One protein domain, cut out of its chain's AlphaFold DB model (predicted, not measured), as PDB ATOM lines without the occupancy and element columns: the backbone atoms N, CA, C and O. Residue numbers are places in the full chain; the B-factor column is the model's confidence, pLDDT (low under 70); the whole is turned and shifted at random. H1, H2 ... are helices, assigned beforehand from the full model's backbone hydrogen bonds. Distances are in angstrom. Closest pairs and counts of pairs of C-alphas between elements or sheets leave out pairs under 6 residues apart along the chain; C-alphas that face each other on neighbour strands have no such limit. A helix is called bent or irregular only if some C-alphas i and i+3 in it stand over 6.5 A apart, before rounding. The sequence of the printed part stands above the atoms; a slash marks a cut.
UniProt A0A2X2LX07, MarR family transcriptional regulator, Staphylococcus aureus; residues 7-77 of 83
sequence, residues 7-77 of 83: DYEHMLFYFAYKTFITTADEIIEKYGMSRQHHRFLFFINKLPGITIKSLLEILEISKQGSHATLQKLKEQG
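This is residues 7 to 77 of the 83 residues of the protein "MarR family transcriptional regulator" of Staphylococcus aureus (UniProt A0A2X2LX07). A long helical arm, H1, sticks out with residues 7 to 20 from a small head in which three shorter helices, H2, H3 and H4, are set at steep angles to one another. H1 reaches the head at its far end, where a tight link turns the chain into H2. The printed part has 71 residues, with four named helices in the order H1, H2, H3, H4 and no named strand, and its class is all helix. It is loose, with a radius of gyration of the C-alphas of 14.5 A, and elongated, spanning 42 by 27 by 23 A.

H1, residues 7 to 29, begins at C-alpha 7 (-10.413, 42.633, 3.288) and is 30.7 A long. It has a kink of 40 degrees near residue 23 and is only just irregular, C-alphas 20 and 23 being 6.9 A apart. H2, residues 35 to 46, begins at C-alpha 35 (-27.398, 22.471, 4.794) and measures 16.4 A. H3 is residues 52 to 59, 10.5 A. H4, residues 63 to 75, measures 18.0 A and ends at C-alpha 75 (-32.343, 5.762, 5.468); it is irregular, with C-alphas 65 and 68 7.1 A apart.

H2 is the hub. H1 and H2 only just touch, with 3 pairs of C-alphas within 8 A, and only at the corner by their link; the closest C-alphas are those of Asp 25 and Arg 35, 6.3 A. H2 touches H3, closest at the C-alphas of Phe 43 and Leu 55, 7.3 A, at a steep tilt of 65 degrees, opposite ways. H2 touches H4 at the C-alphas of His 37 and Thr 69, 5.8 A, about perpendicular at 73 degrees. H3 and H4 are close but not clearly touching, with the C-alphas of Leu 56 and Lys 63 closest at 7.1 A. H1 is apart from H3 and H4. Every O i to N i+4 pair is within hydrogen-bond range in H2 and H3, against 17 of 19 in H1 and 7 of 9 in H4.

The C-alphas farthest apart are those of Tyr 8 and Gly 77, 44.4 A. The three links are tight, and the printed part has no cut. Mean pLDDT of the printed part is 94.8, and no printed residue is under 70.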
ATOM      1  N   ASP A   7     -10.286  43.785   2.373       86.31
ATOM      2  CA  ASP A   7     -10.413  42.633   3.288       86.31
ATOM      3  C   ASP A   7     -11.452  42.868   4.405       86.31
ATOM      4  O   ASP A   7     -12.171  41.950   4.801       86.31
ATOM      5  N   TYR A   8     -11.591  44.117   4.867       90.00
ATOM      6  CA  TYR A   8     -12.589  44.495   5.869       90.00
ATOM      7  C   TYR A   8     -14.029  44.447   5.331       90.00
ATOM      8  O   TYR A   8     -14.905  43.915   6.012       90.00
ATOM      9  N   GLU A   9     -14.303  44.939   4.115       92.25
ATOM     10  CA  GLU A   9     -15.673  44.896   3.570       92.25
ATOM     11  C   GLU A   9     -16.071  43.460   3.196       92.25
ATOM     12  O   GLU A   9     -17.199  43.048   3.465       92.25
ATOM     13  N   HIS A  10     -15.132  42.653   2.685       92.19
ATOM     14  CA  HIS A  10     -15.350  41.219   2.464       92.19
ATOM     15  C   HIS A  10     -15.649  40.484   3.777       92.19
ATOM     16  O   HIS A  10     -16.534  39.629   3.824       92.19
ATOM     17  N   MET A  11     -14.951  40.836   4.860       94.00
ATOM     18  CA  MET A  11     -15.203  40.281   6.188       94.00
ATOM     19  C   MET A  11     -16.589  40.673   6.718       94.00
ATOM     20  O   MET A  11     -17.316  39.814   7.220       94.00
ATOM     21  N   LEU A  12     -16.991  41.940   6.574       95.19
ATOM     22  CA  LEU A  12     -18.334  42.390   6.948       95.19
ATOM     23  C   LEU A  12     -19.415  41.671   6.138       95.19
ATOM     24  O   LEU A  12     -20.396  41.201   6.714       95.19
ATOM     25  N   PHE A  13     -19.218  41.527   4.825       94.75
ATOM     26  CA  PHE A  13     -20.131  40.776   3.969       94.75
ATOM     27  C   PHE A  13     -20.223  39.307   4.396       94.75
ATOM     28  O   PHE A  13     -21.325  38.774   4.519       94.75
ATOM     29  N   TYR A  14     -19.089  38.664   4.694       93.19
ATOM     30  CA  TYR A  14     -19.058  37.295   5.202       93.19
ATOM     31  C   TYR A  14     -19.871  37.150   6.493       93.19
ATOM     32  O   TYR A  14     -20.694  36.240   6.589       93.19
ATOM     33  N   PHE A  15     -19.687  38.042   7.471       94.06
ATOM     34  CA  PHE A  15     -20.434  37.973   8.728       94.06
ATOM     35  C   PHE A  15     -21.922  38.252   8.537       94.06
ATOM     36  O   PHE A  15     -22.738  37.494   9.054       94.06
ATOM     37  N   ALA A  16     -22.285  39.267   7.751       94.75
ATOM     38  CA  ALA A  16     -23.681  39.569   7.448       94.75
ATOM     39  C   ALA A  16     -24.373  38.386   6.751       94.75
ATOM     40  O   ALA A  16     -25.450  37.956   7.169       94.75
ATOM     41  N   TYR A  17     -23.725  37.807   5.736       94.81
ATOM     42  CA  TYR A  17     -24.231  36.632   5.035       94.81
ATOM     43  C   TYR A  17     -24.335  35.422   5.966       94.81
ATOM     44  O   TYR A  17     -25.372  34.763   5.995       94.81
ATOM     45  N   LYS A  18     -23.303  35.154   6.781       93.06
ATOM     46  CA  LYS A  18     -23.311  34.072   7.772       93.06
ATOM     47  C   LYS A  18     -24.485  34.220   8.736       93.06
ATOM     48  O   LYS A  18     -25.230  33.261   8.924       93.06
ATOM     49  N   THR A  19     -24.688  35.404   9.312       93.31
ATOM     50  CA  THR A  19     -25.811  35.672  10.222       93.31
ATOM     51  C   THR A  19     -27.149  35.438   9.527       93.31
ATOM     52  O   THR A  19     -28.004  34.757  10.085       93.31
ATOM     53  N   PHE A  20     -27.307  35.908   8.287       91.50
ATOM     54  CA  PHE A  20     -28.533  35.710   7.510       91.50
ATOM     55  C   PHE A  20     -28.877  34.230   7.311       91.50
ATOM     56  O   PHE A  20     -30.040  33.835   7.377       91.50
ATOM     57  N   ILE A  21     -27.864  33.394   7.087       92.25
ATOM     58  CA  ILE A  21     -28.079  31.973   6.834       92.25
ATOM     59  C   ILE A  21     -28.125  31.117   8.112       92.25
ATOM     60  O   ILE A  21     -28.603  29.985   8.033       92.25
ATOM     61  N   THR A  22     -27.675  31.638   9.261       93.75
ATOM     62  CA  THR A  22     -27.536  30.883  10.524       93.75
ATOM     63  C   THR A  22     -28.881  30.366  11.027       93.75
ATOM     64  O   THR A  22     -28.990  29.191  11.355       93.75
ATOM     65  N   THR A  23     -29.940  31.180  10.992       92.31
ATOM     66  CA  THR A  23     -31.279  30.745  11.429       92.31
ATOM     67  C   THR A  23     -31.793  29.545  10.629       92.31
ATOM     68  O   THR A  23     -32.446  28.658  11.178       92.31
ATOM     69  N   ALA A  24     -31.484  29.476   9.331       92.88
ATOM     70  CA  ALA A  24     -31.845  28.318   8.520       92.88
ATOM     71  C   ALA A  24     -31.056  27.069   8.942       92.88
ATOM     72  O   ALA A  24     -31.644  25.993   9.034       92.88
ATOM     73  N   ASP A  25     -29.759  27.206   9.236       94.69
ATOM     74  CA  ASP A  25     -28.943  26.089   9.728       94.69
ATOM     75  C   ASP A  25     -29.443  25.582  11.084       94.69
ATOM     76  O   ASP A  25     -29.609  24.377  11.241       94.69
ATOM     77  N   GLU A  26     -29.794  26.480  12.008       95.06
ATOM     78  CA  GLU A  26     -30.366  26.123  13.315       95.06
ATOM     79  C   GLU A  26     -31.676  25.336  13.180       95.06
ATOM     80  O   GLU A  26     -31.936  24.403  13.938       95.06
ATOM     81  N   ILE A  27     -32.529  25.692  12.215       94.81
ATOM     82  CA  ILE A  27     -33.764  24.945  11.947       94.81
ATOM     83  C   ILE A  27     -33.438  23.563  11.382       94.81
ATOM     84  O   ILE A  27     -34.028  22.581  11.824       94.81
ATOM     85  N   ILE A  28     -32.514  23.471  10.425       95.12
ATOM     86  CA  ILE A  28     -32.120  22.204   9.794       95.12
ATOM     87  C   ILE A  28     -31.476  21.258  10.824       95.12
ATOM     88  O   ILE A  28     -31.747  20.055  10.821       95.12
ATOM     89  N   GLU A  29     -30.682  21.800  11.744       95.62
ATOM     90  CA  GLU A  29     -30.008  21.045  12.799       95.62
ATOM     91  C   GLU A  29     -30.995  20.405  13.785       95.62
ATOM     92  O   GLU A  29     -30.760  19.285  14.240       95.62
ATOM     93  N   LYS A  30     -32.164  21.019  14.028       95.62
ATOM     94  CA  LYS A  30     -33.247  20.411  14.833       95.62
ATOM     95  C   LYS A  30     -33.773  19.097  14.247       95.62
ATOM     96  O   LYS A  30     -34.318  18.283  14.985       95.62
ATOM     97  N   TYR A  31     -33.587  18.867  12.948       93.38
ATOM     98  CA  TYR A  31     -33.909  17.600  12.283       93.38
ATOM     99  C   TYR A  31     -32.707  16.640  12.212       93.38
ATOM    100  O   TYR A  31     -32.755  15.621  11.523       93.38
ATOM    101  N   GLY A  32     -31.601  16.970  12.887       93.56
ATOM    102  CA  GLY A  32     -30.342  16.234  12.822       93.56
ATOM    103  C   GLY A  32     -29.699  16.283  11.438       93.56
ATOM    104  O   GLY A  32     -28.976  15.357  11.072       93.56
ATOM    105  N   MET A  33     -29.993  17.302  10.632       95.12
ATOM    106  CA  MET A  33     -29.522  17.438   9.255       95.12
ATOM    107  C   MET A  33     -28.515  18.584   9.119       95.12
ATOM    108  O   MET A  33     -28.284  19.358  10.040       95.12
ATOM    109  N   SER A  34     -27.919  18.700   7.934       94.75
ATOM    110  CA  SER A  34     -27.051  19.819   7.551       94.75
ATOM    111  C   SER A  34     -27.597  20.527   6.315       94.75
ATOM    112  O   SER A  34     -28.428  19.980   5.583       94.75
ATOM    113  N   ARG A  35     -27.068  21.716   6.012       94.38
ATOM    114  CA  ARG A  35     -27.398  22.471   4.794       94.38
ATOM    115  C   ARG A  35     -27.290  21.647   3.513       94.38
ATOM    116  O   ARG A  35     -28.063  21.861   2.582       94.38
ATOM    117  N   GLN A  36     -26.354  20.703   3.458       95.38
ATOM    118  CA  GLN A  36     -26.206  19.807   2.315       95.38
ATOM    119  C   GLN A  36     -27.455  18.937   2.129       95.38
ATOM    120  O   GLN A  36     -27.999  18.904   1.031       95.38
ATOM    121  N   HIS A  37     -27.976  18.328   3.198       96.81
ATOM    122  CA  HIS A  37     -29.218  17.549   3.160       96.81
ATOM    123  C   HIS A  37     -30.386  18.393   2.641       96.81
ATOM    124  O   HIS A  37     -31.086  17.984   1.716       96.81
ATOM    125  N   HIS A  38     -30.538  19.610   3.169       96.06
ATOM    126  CA  HIS A  38     -31.570  20.540   2.719       96.06
ATOM    127  C   HIS A  38     -31.434  20.890   1.228       96.06
ATOM    128  O   HIS A  38     -32.419  20.845   0.494       96.06
ATOM    129  N   ARG A  39     -30.216  21.183   0.746       96.38
ATOM    130  CA  ARG A  39     -29.960  21.460  -0.680       96.38
ATOM    131  C   ARG A  39     -30.343  20.269  -1.562       96.38
ATOM    132  O   ARG A  39     -30.991  20.468  -2.583       96.38
ATOM    133  N   PHE A  40     -29.995  19.046  -1.163       97.00
ATOM    134  CA  PHE A  40     -30.363  17.836  -1.905       97.00
ATOM    135  C   PHE A  40     -31.884  17.693  -2.004       97.00
ATOM    136  O   PHE A  40     -32.407  17.554  -3.107       97.00
ATOM    137  N   LEU A  41     -32.597  17.804  -0.878       96.75
ATOM    138  CA  LEU A  41     -34.061  17.733  -0.850       96.75
ATOM    139  C   LEU A  41     -34.708  18.818  -1.713       96.75
ATOM    140  O   LEU A  41     -35.632  18.530  -2.470       96.75
ATOM    141  N   PHE A  42     -34.195  20.048  -1.648       96.81
ATOM    142  CA  PHE A  42     -34.688  21.152  -2.463       96.81
ATOM    143  C   PHE A  42     -34.598  20.834  -3.960       96.81
ATOM    144  O   PHE A  42     -35.602  20.936  -4.665       96.81
ATOM    145  N   PHE A  43     -33.427  20.414  -4.449       97.62
ATOM    146  CA  PHE A  43     -33.246  20.144  -5.877       97.62
ATOM    147  C   PHE A  43     -33.972  18.887  -6.344       97.62
ATOM    148  O   PHE A  43     -34.556  18.918  -7.422       97.62
ATOM    149  N   ILE A  44     -34.013  17.821  -5.543       96.56
ATOM    150  CA  ILE A  44     -34.775  16.609  -5.878       96.56
ATOM    151  C   ILE A  44     -36.274  16.927  -5.979       96.56
ATOM    152  O   ILE A  44     -36.938  16.474  -6.908       96.56
ATOM    153  N   ASN A  45     -36.802  17.756  -5.075       96.62
ATOM    154  CA  ASN A  45     -38.200  18.180  -5.115       96.62
ATOM    155  C   ASN A  45     -38.504  19.111  -6.304       96.62
ATOM    156  O   ASN A  45     -39.584  19.049  -6.884       96.62
ATOM    157  N   LYS A  46     -37.566  19.991  -6.676       97.44
ATOM    158  CA  LYS A  46     -37.734  20.901  -7.823       97.44
ATOM    159  C   LYS A  46     -37.502  20.233  -9.174       97.44
ATOM    160  O   LYS A  46     -38.076  20.685 -10.160       97.44
ATOM    161  N   LEU A  47     -36.701  19.174  -9.216       96.44
ATOM    162  CA  LEU A  47     -36.360  18.415 -10.414       96.44
ATOM    163  C   LEU A  47     -36.619  16.916 -10.161       96.44
ATOM    164  O   LEU A  47     -35.669  16.148  -9.988       96.44
ATOM    165  N   PRO A  48     -37.893  16.473 -10.117       94.31
ATOM    166  CA  PRO A  48     -38.216  15.068  -9.897       94.31
ATOM    167  C   PRO A  48     -37.564  14.171 -10.955       94.31
ATOM    168  O   PRO A  48     -37.647  14.445 -12.151       94.31
ATOM    169  N   GLY A  49     -36.916  13.091 -10.517       94.38
ATOM    170  CA  GLY A  49     -36.189  12.184 -11.410       94.38
ATOM    171  C   GLY A  49     -34.803  12.679 -11.836       94.38
ATOM    172  O   GLY A  49     -34.193  12.072 -12.717       94.38
ATOM    173  N   ILE A  50     -34.282  13.751 -11.223       96.62
ATOM    174  CA  ILE A  50     -32.899  14.187 -11.438       96.62
ATOM    175  C   ILE A  50     -31.916  13.038 -11.187       96.62
ATOM    176  O   ILE A  50     -32.000  12.317 -10.190       96.62
ATOM    177  N   THR A  51     -30.953  12.874 -12.094       96.31
ATOM    178  CA  THR A  51     -29.891  11.882 -11.912       96.31
ATOM    179  C   THR A  51     -28.934  12.322 -10.808       96.31
ATOM    180  O   THR A  51     -28.685  13.516 -10.628       96.31
ATOM    181  N   ILE A  52     -28.317  11.364 -10.108       94.75
ATOM    182  CA  ILE A  52     -27.287  11.677  -9.104       94.75
ATOM    183  C   ILE A  52     -26.175  12.526  -9.727       94.75
ATOM    184  O   ILE A  52     -25.758  13.510  -9.131       94.75
ATOM    185  N   LYS A  53     -25.732  12.202 -10.948       95.62
ATOM    186  CA  LYS A  53     -24.689  12.963 -11.648       95.62
ATOM    187  C   LYS A  53     -25.066  14.442 -11.792       95.62
ATOM    188  O   LYS A  53     -24.307  15.297 -11.350       95.62
ATOM    189  N   SER A  54     -26.251  14.731 -12.331       96.75
ATOM    190  CA  SER A  54     -26.722  16.108 -12.524       96.75
ATOM    191  C   SER A  54     -26.932  16.844 -11.199       96.75
ATOM    192  O   SER A  54     -26.626  18.027 -11.098       96.75
ATOM    193  N   LEU A  55     -27.410  16.148 -10.161       96.50
ATOM    194  CA  LEU A  55     -27.555  16.728  -8.825       96.50
ATOM    195  C   LEU A  55     -26.201  17.174  -8.255       96.50
ATOM    196  O   LEU A  55     -26.098  18.263  -7.693       96.50
ATOM    197  N   LEU A  56     -25.163  16.351  -8.410       96.25
ATOM    198  CA  LEU A  56     -23.815  16.671  -7.943       96.25
ATOM    199  C   LEU A  56     -23.165  17.803  -8.736       96.25
ATOM    200  O   LEU A  56     -22.499  18.642  -8.133       96.25
ATOM    201  N   GLU A  57     -23.397  17.855 -10.048       96.56
ATOM    202  CA  GLU A  57     -22.939  18.948 -10.912       96.56
ATOM    203  C   GLU A  57     -23.563  20.287 -10.495       96.56
ATOM    204  O   GLU A  57     -22.835  21.250 -10.277       96.56
ATOM    205  N   ILE A  58     -24.886  20.339 -10.283       96.06
ATOM    206  CA  ILE A  58     -25.590  21.562  -9.847       96.06
ATOM    207  C   ILE A  58     -25.124  22.027  -8.464       96.06
ATOM    208  O   ILE A  58     -25.078  23.222  -8.174       96.06
ATOM    209  N   LEU A  59     -24.832  21.082  -7.572       95.56
ATOM    210  CA  LEU A  59     -24.436  21.401  -6.205       95.56
ATOM    211  C   LEU A  59     -22.948  21.705  -6.054       95.56
ATOM    212  O   LEU A  59     -22.578  22.212  -4.990       95.56
ATOM    213  N   GLU A  60     -22.152  21.416  -7.088       96.00
ATOM    214  CA  GLU A  60     -20.688  21.467  -7.098       96.00
ATOM    215  C   GLU A  60     -20.076  20.603  -5.984       96.00
ATOM    216  O   GLU A  60     -19.177  21.012  -5.250       96.00
ATOM    217  N   ILE A  61     -20.598  19.382  -5.817       94.69
ATOM    218  CA  ILE A  61     -20.186  18.458  -4.750       94.69
ATOM    219  C   ILE A  61     -19.584  17.192  -5.348       94.69
ATOM    220  O   ILE A  61     -20.108  16.605  -6.292       94.69
ATOM    221  N   SER A  62     -18.490  16.720  -4.752       95.12
ATOM    222  CA  SER A  62     -17.865  15.465  -5.157       95.12
ATOM    223  C   SER A  62     -18.732  14.252  -4.804       95.12
ATOM    224  O   SER A  62     -19.473  14.235  -3.818       95.12
ATOM    225  N   LYS A  63     -18.572  13.161  -5.560       92.69
ATOM    226  CA  LYS A  63     -19.273  11.897  -5.281       92.69
ATOM    227  C   LYS A  63     -19.035  11.409  -3.846       92.69
ATOM    228  O   LYS A  63     -19.981  11.008  -3.175       92.69
ATOM    229  N   GLN A  64     -17.801  11.516  -3.354       93.06
ATOM    230  CA  GLN A  64     -17.438  11.149  -1.981       93.06
ATOM    231  C   GLN A  64     -18.143  12.037  -0.947       93.06
ATOM    232  O   GLN A  64     -18.755  11.520  -0.017       93.06
ATOM    233  N   GLY A  65     -18.146  13.359  -1.157       90.94
ATOM    234  CA  GLY A  65     -18.827  14.307  -0.272       90.94
ATOM    235  C   GLY A  65     -20.348  14.135  -0.245       90.94
ATOM    236  O   GLY A  65     -21.002  14.539   0.712       90.94
ATOM    237  N   SER A  66     -20.933  13.516  -1.274       94.25
ATOM    238  CA  SER A  66     -22.374  13.261  -1.346       94.25
ATOM    239  C   SER A  66     -22.839  11.973  -0.671       94.25
ATOM    240  O   SER A  66     -24.014  11.875  -0.321       94.25
ATOM    241  N   HIS A  67     -21.942  10.999  -0.476       94.56
ATOM    242  CA  HIS A  67     -22.315   9.641  -0.076       94.56
ATOM    243  C   HIS A  67     -23.088   9.621   1.247       94.56
ATOM    244  O   HIS A  67     -24.208   9.121   1.298       94.56
ATOM    245  N   ALA A  68     -22.524  10.232   2.294       95.00
ATOM    246  CA  ALA A  68     -23.146  10.277   3.617       95.00
ATOM    247  C   ALA A  68     -24.509  10.990   3.603       95.00
ATOM    248  O   ALA A  68     -25.452  10.538   4.248       95.00
ATOM    249  N   THR A  69     -24.636  12.068   2.821       96.00
ATOM    250  CA  THR A  69     -25.893  12.821   2.698       96.00
ATOM    251  C   THR A  69     -26.971  11.985   2.009       96.00
ATOM    252  O   THR A  69     -28.070  11.839   2.538       96.00
ATOM    253  N   LEU A  70     -26.667  11.406   0.843       95.56
ATOM    254  CA  LEU A  70     -27.621  10.578   0.098       95.56
ATOM    255  C   LEU A  70     -28.032   9.337   0.887       95.56
ATOM    256  O   LEU A  70     -29.205   8.975   0.880       95.56
ATOM    257  N   GLN A  71     -27.080   8.694   1.564       95.69
ATOM    258  CA  GLN A  71     -27.354   7.542   2.413       95.69
ATOM    259  C   GLN A  71     -28.328   7.911   3.534       95.69
ATOM    260  O   GLN A  71     -29.378   7.285   3.641       95.69
ATOM    261  N   LYS A  72     -28.048   8.976   4.293       95.94
ATOM    262  CA  LYS A  72     -28.917   9.415   5.389       95.94
ATOM    263  C   LYS A  72     -30.324   9.793   4.919       95.94
ATOM    264  O   LYS A  72     -31.303   9.422   5.558       95.94
ATOM    265  N   LEU A  73     -30.442  10.491   3.786       96.50
ATOM    266  CA  LEU A  73     -31.747  10.839   3.213       96.50
ATOM    267  C   LEU A  73     -32.548   9.597   2.783       96.50
ATOM    268  O   LEU A  73     -33.766   9.577   2.953       96.50
ATOM    269  N   LYS A  74     -31.877   8.563   2.256       95.75
ATOM    270  CA  LYS A  74     -32.501   7.272   1.922       95.75
ATOM    271  C   LYS A  74     -32.925   6.504   3.174       95.75
ATOM    272  O   LYS A  74     -34.048   6.016   3.229       95.75
ATOM    273  N   GLU A  75     -32.063   6.434   4.188       95.81
ATOM    274  CA  GLU A  75     -32.343   5.762   5.468       95.81
ATOM    275  C   GLU A  75     -33.536   6.384   6.204       95.81
ATOM    276  O   GLU A  75     -34.336   5.670   6.802       95.81
ATOM    277  N   GLN A  76     -33.699   7.705   6.116       95.38
ATOM    278  CA  GLN A  76     -34.853   8.417   6.672       95.38
ATOM    279  C   GLN A  76     -36.108   8.362   5.780       95.38
ATOM    280  O   GLN A  76     -37.125   8.957   6.131       95.38
ATOM    281  N   GLY A  77     -36.058   7.685   4.626       95.62
ATOM    282  CA  GLY A  77     -37.188   7.568   3.699       95.62
ATOM    283  C   GLY A  77     -37.591   8.881   3.018       95.62
ATOM    284  O   GLY A  77     -38.703   8.989   2.508       95.62
TER     285      GLY A  77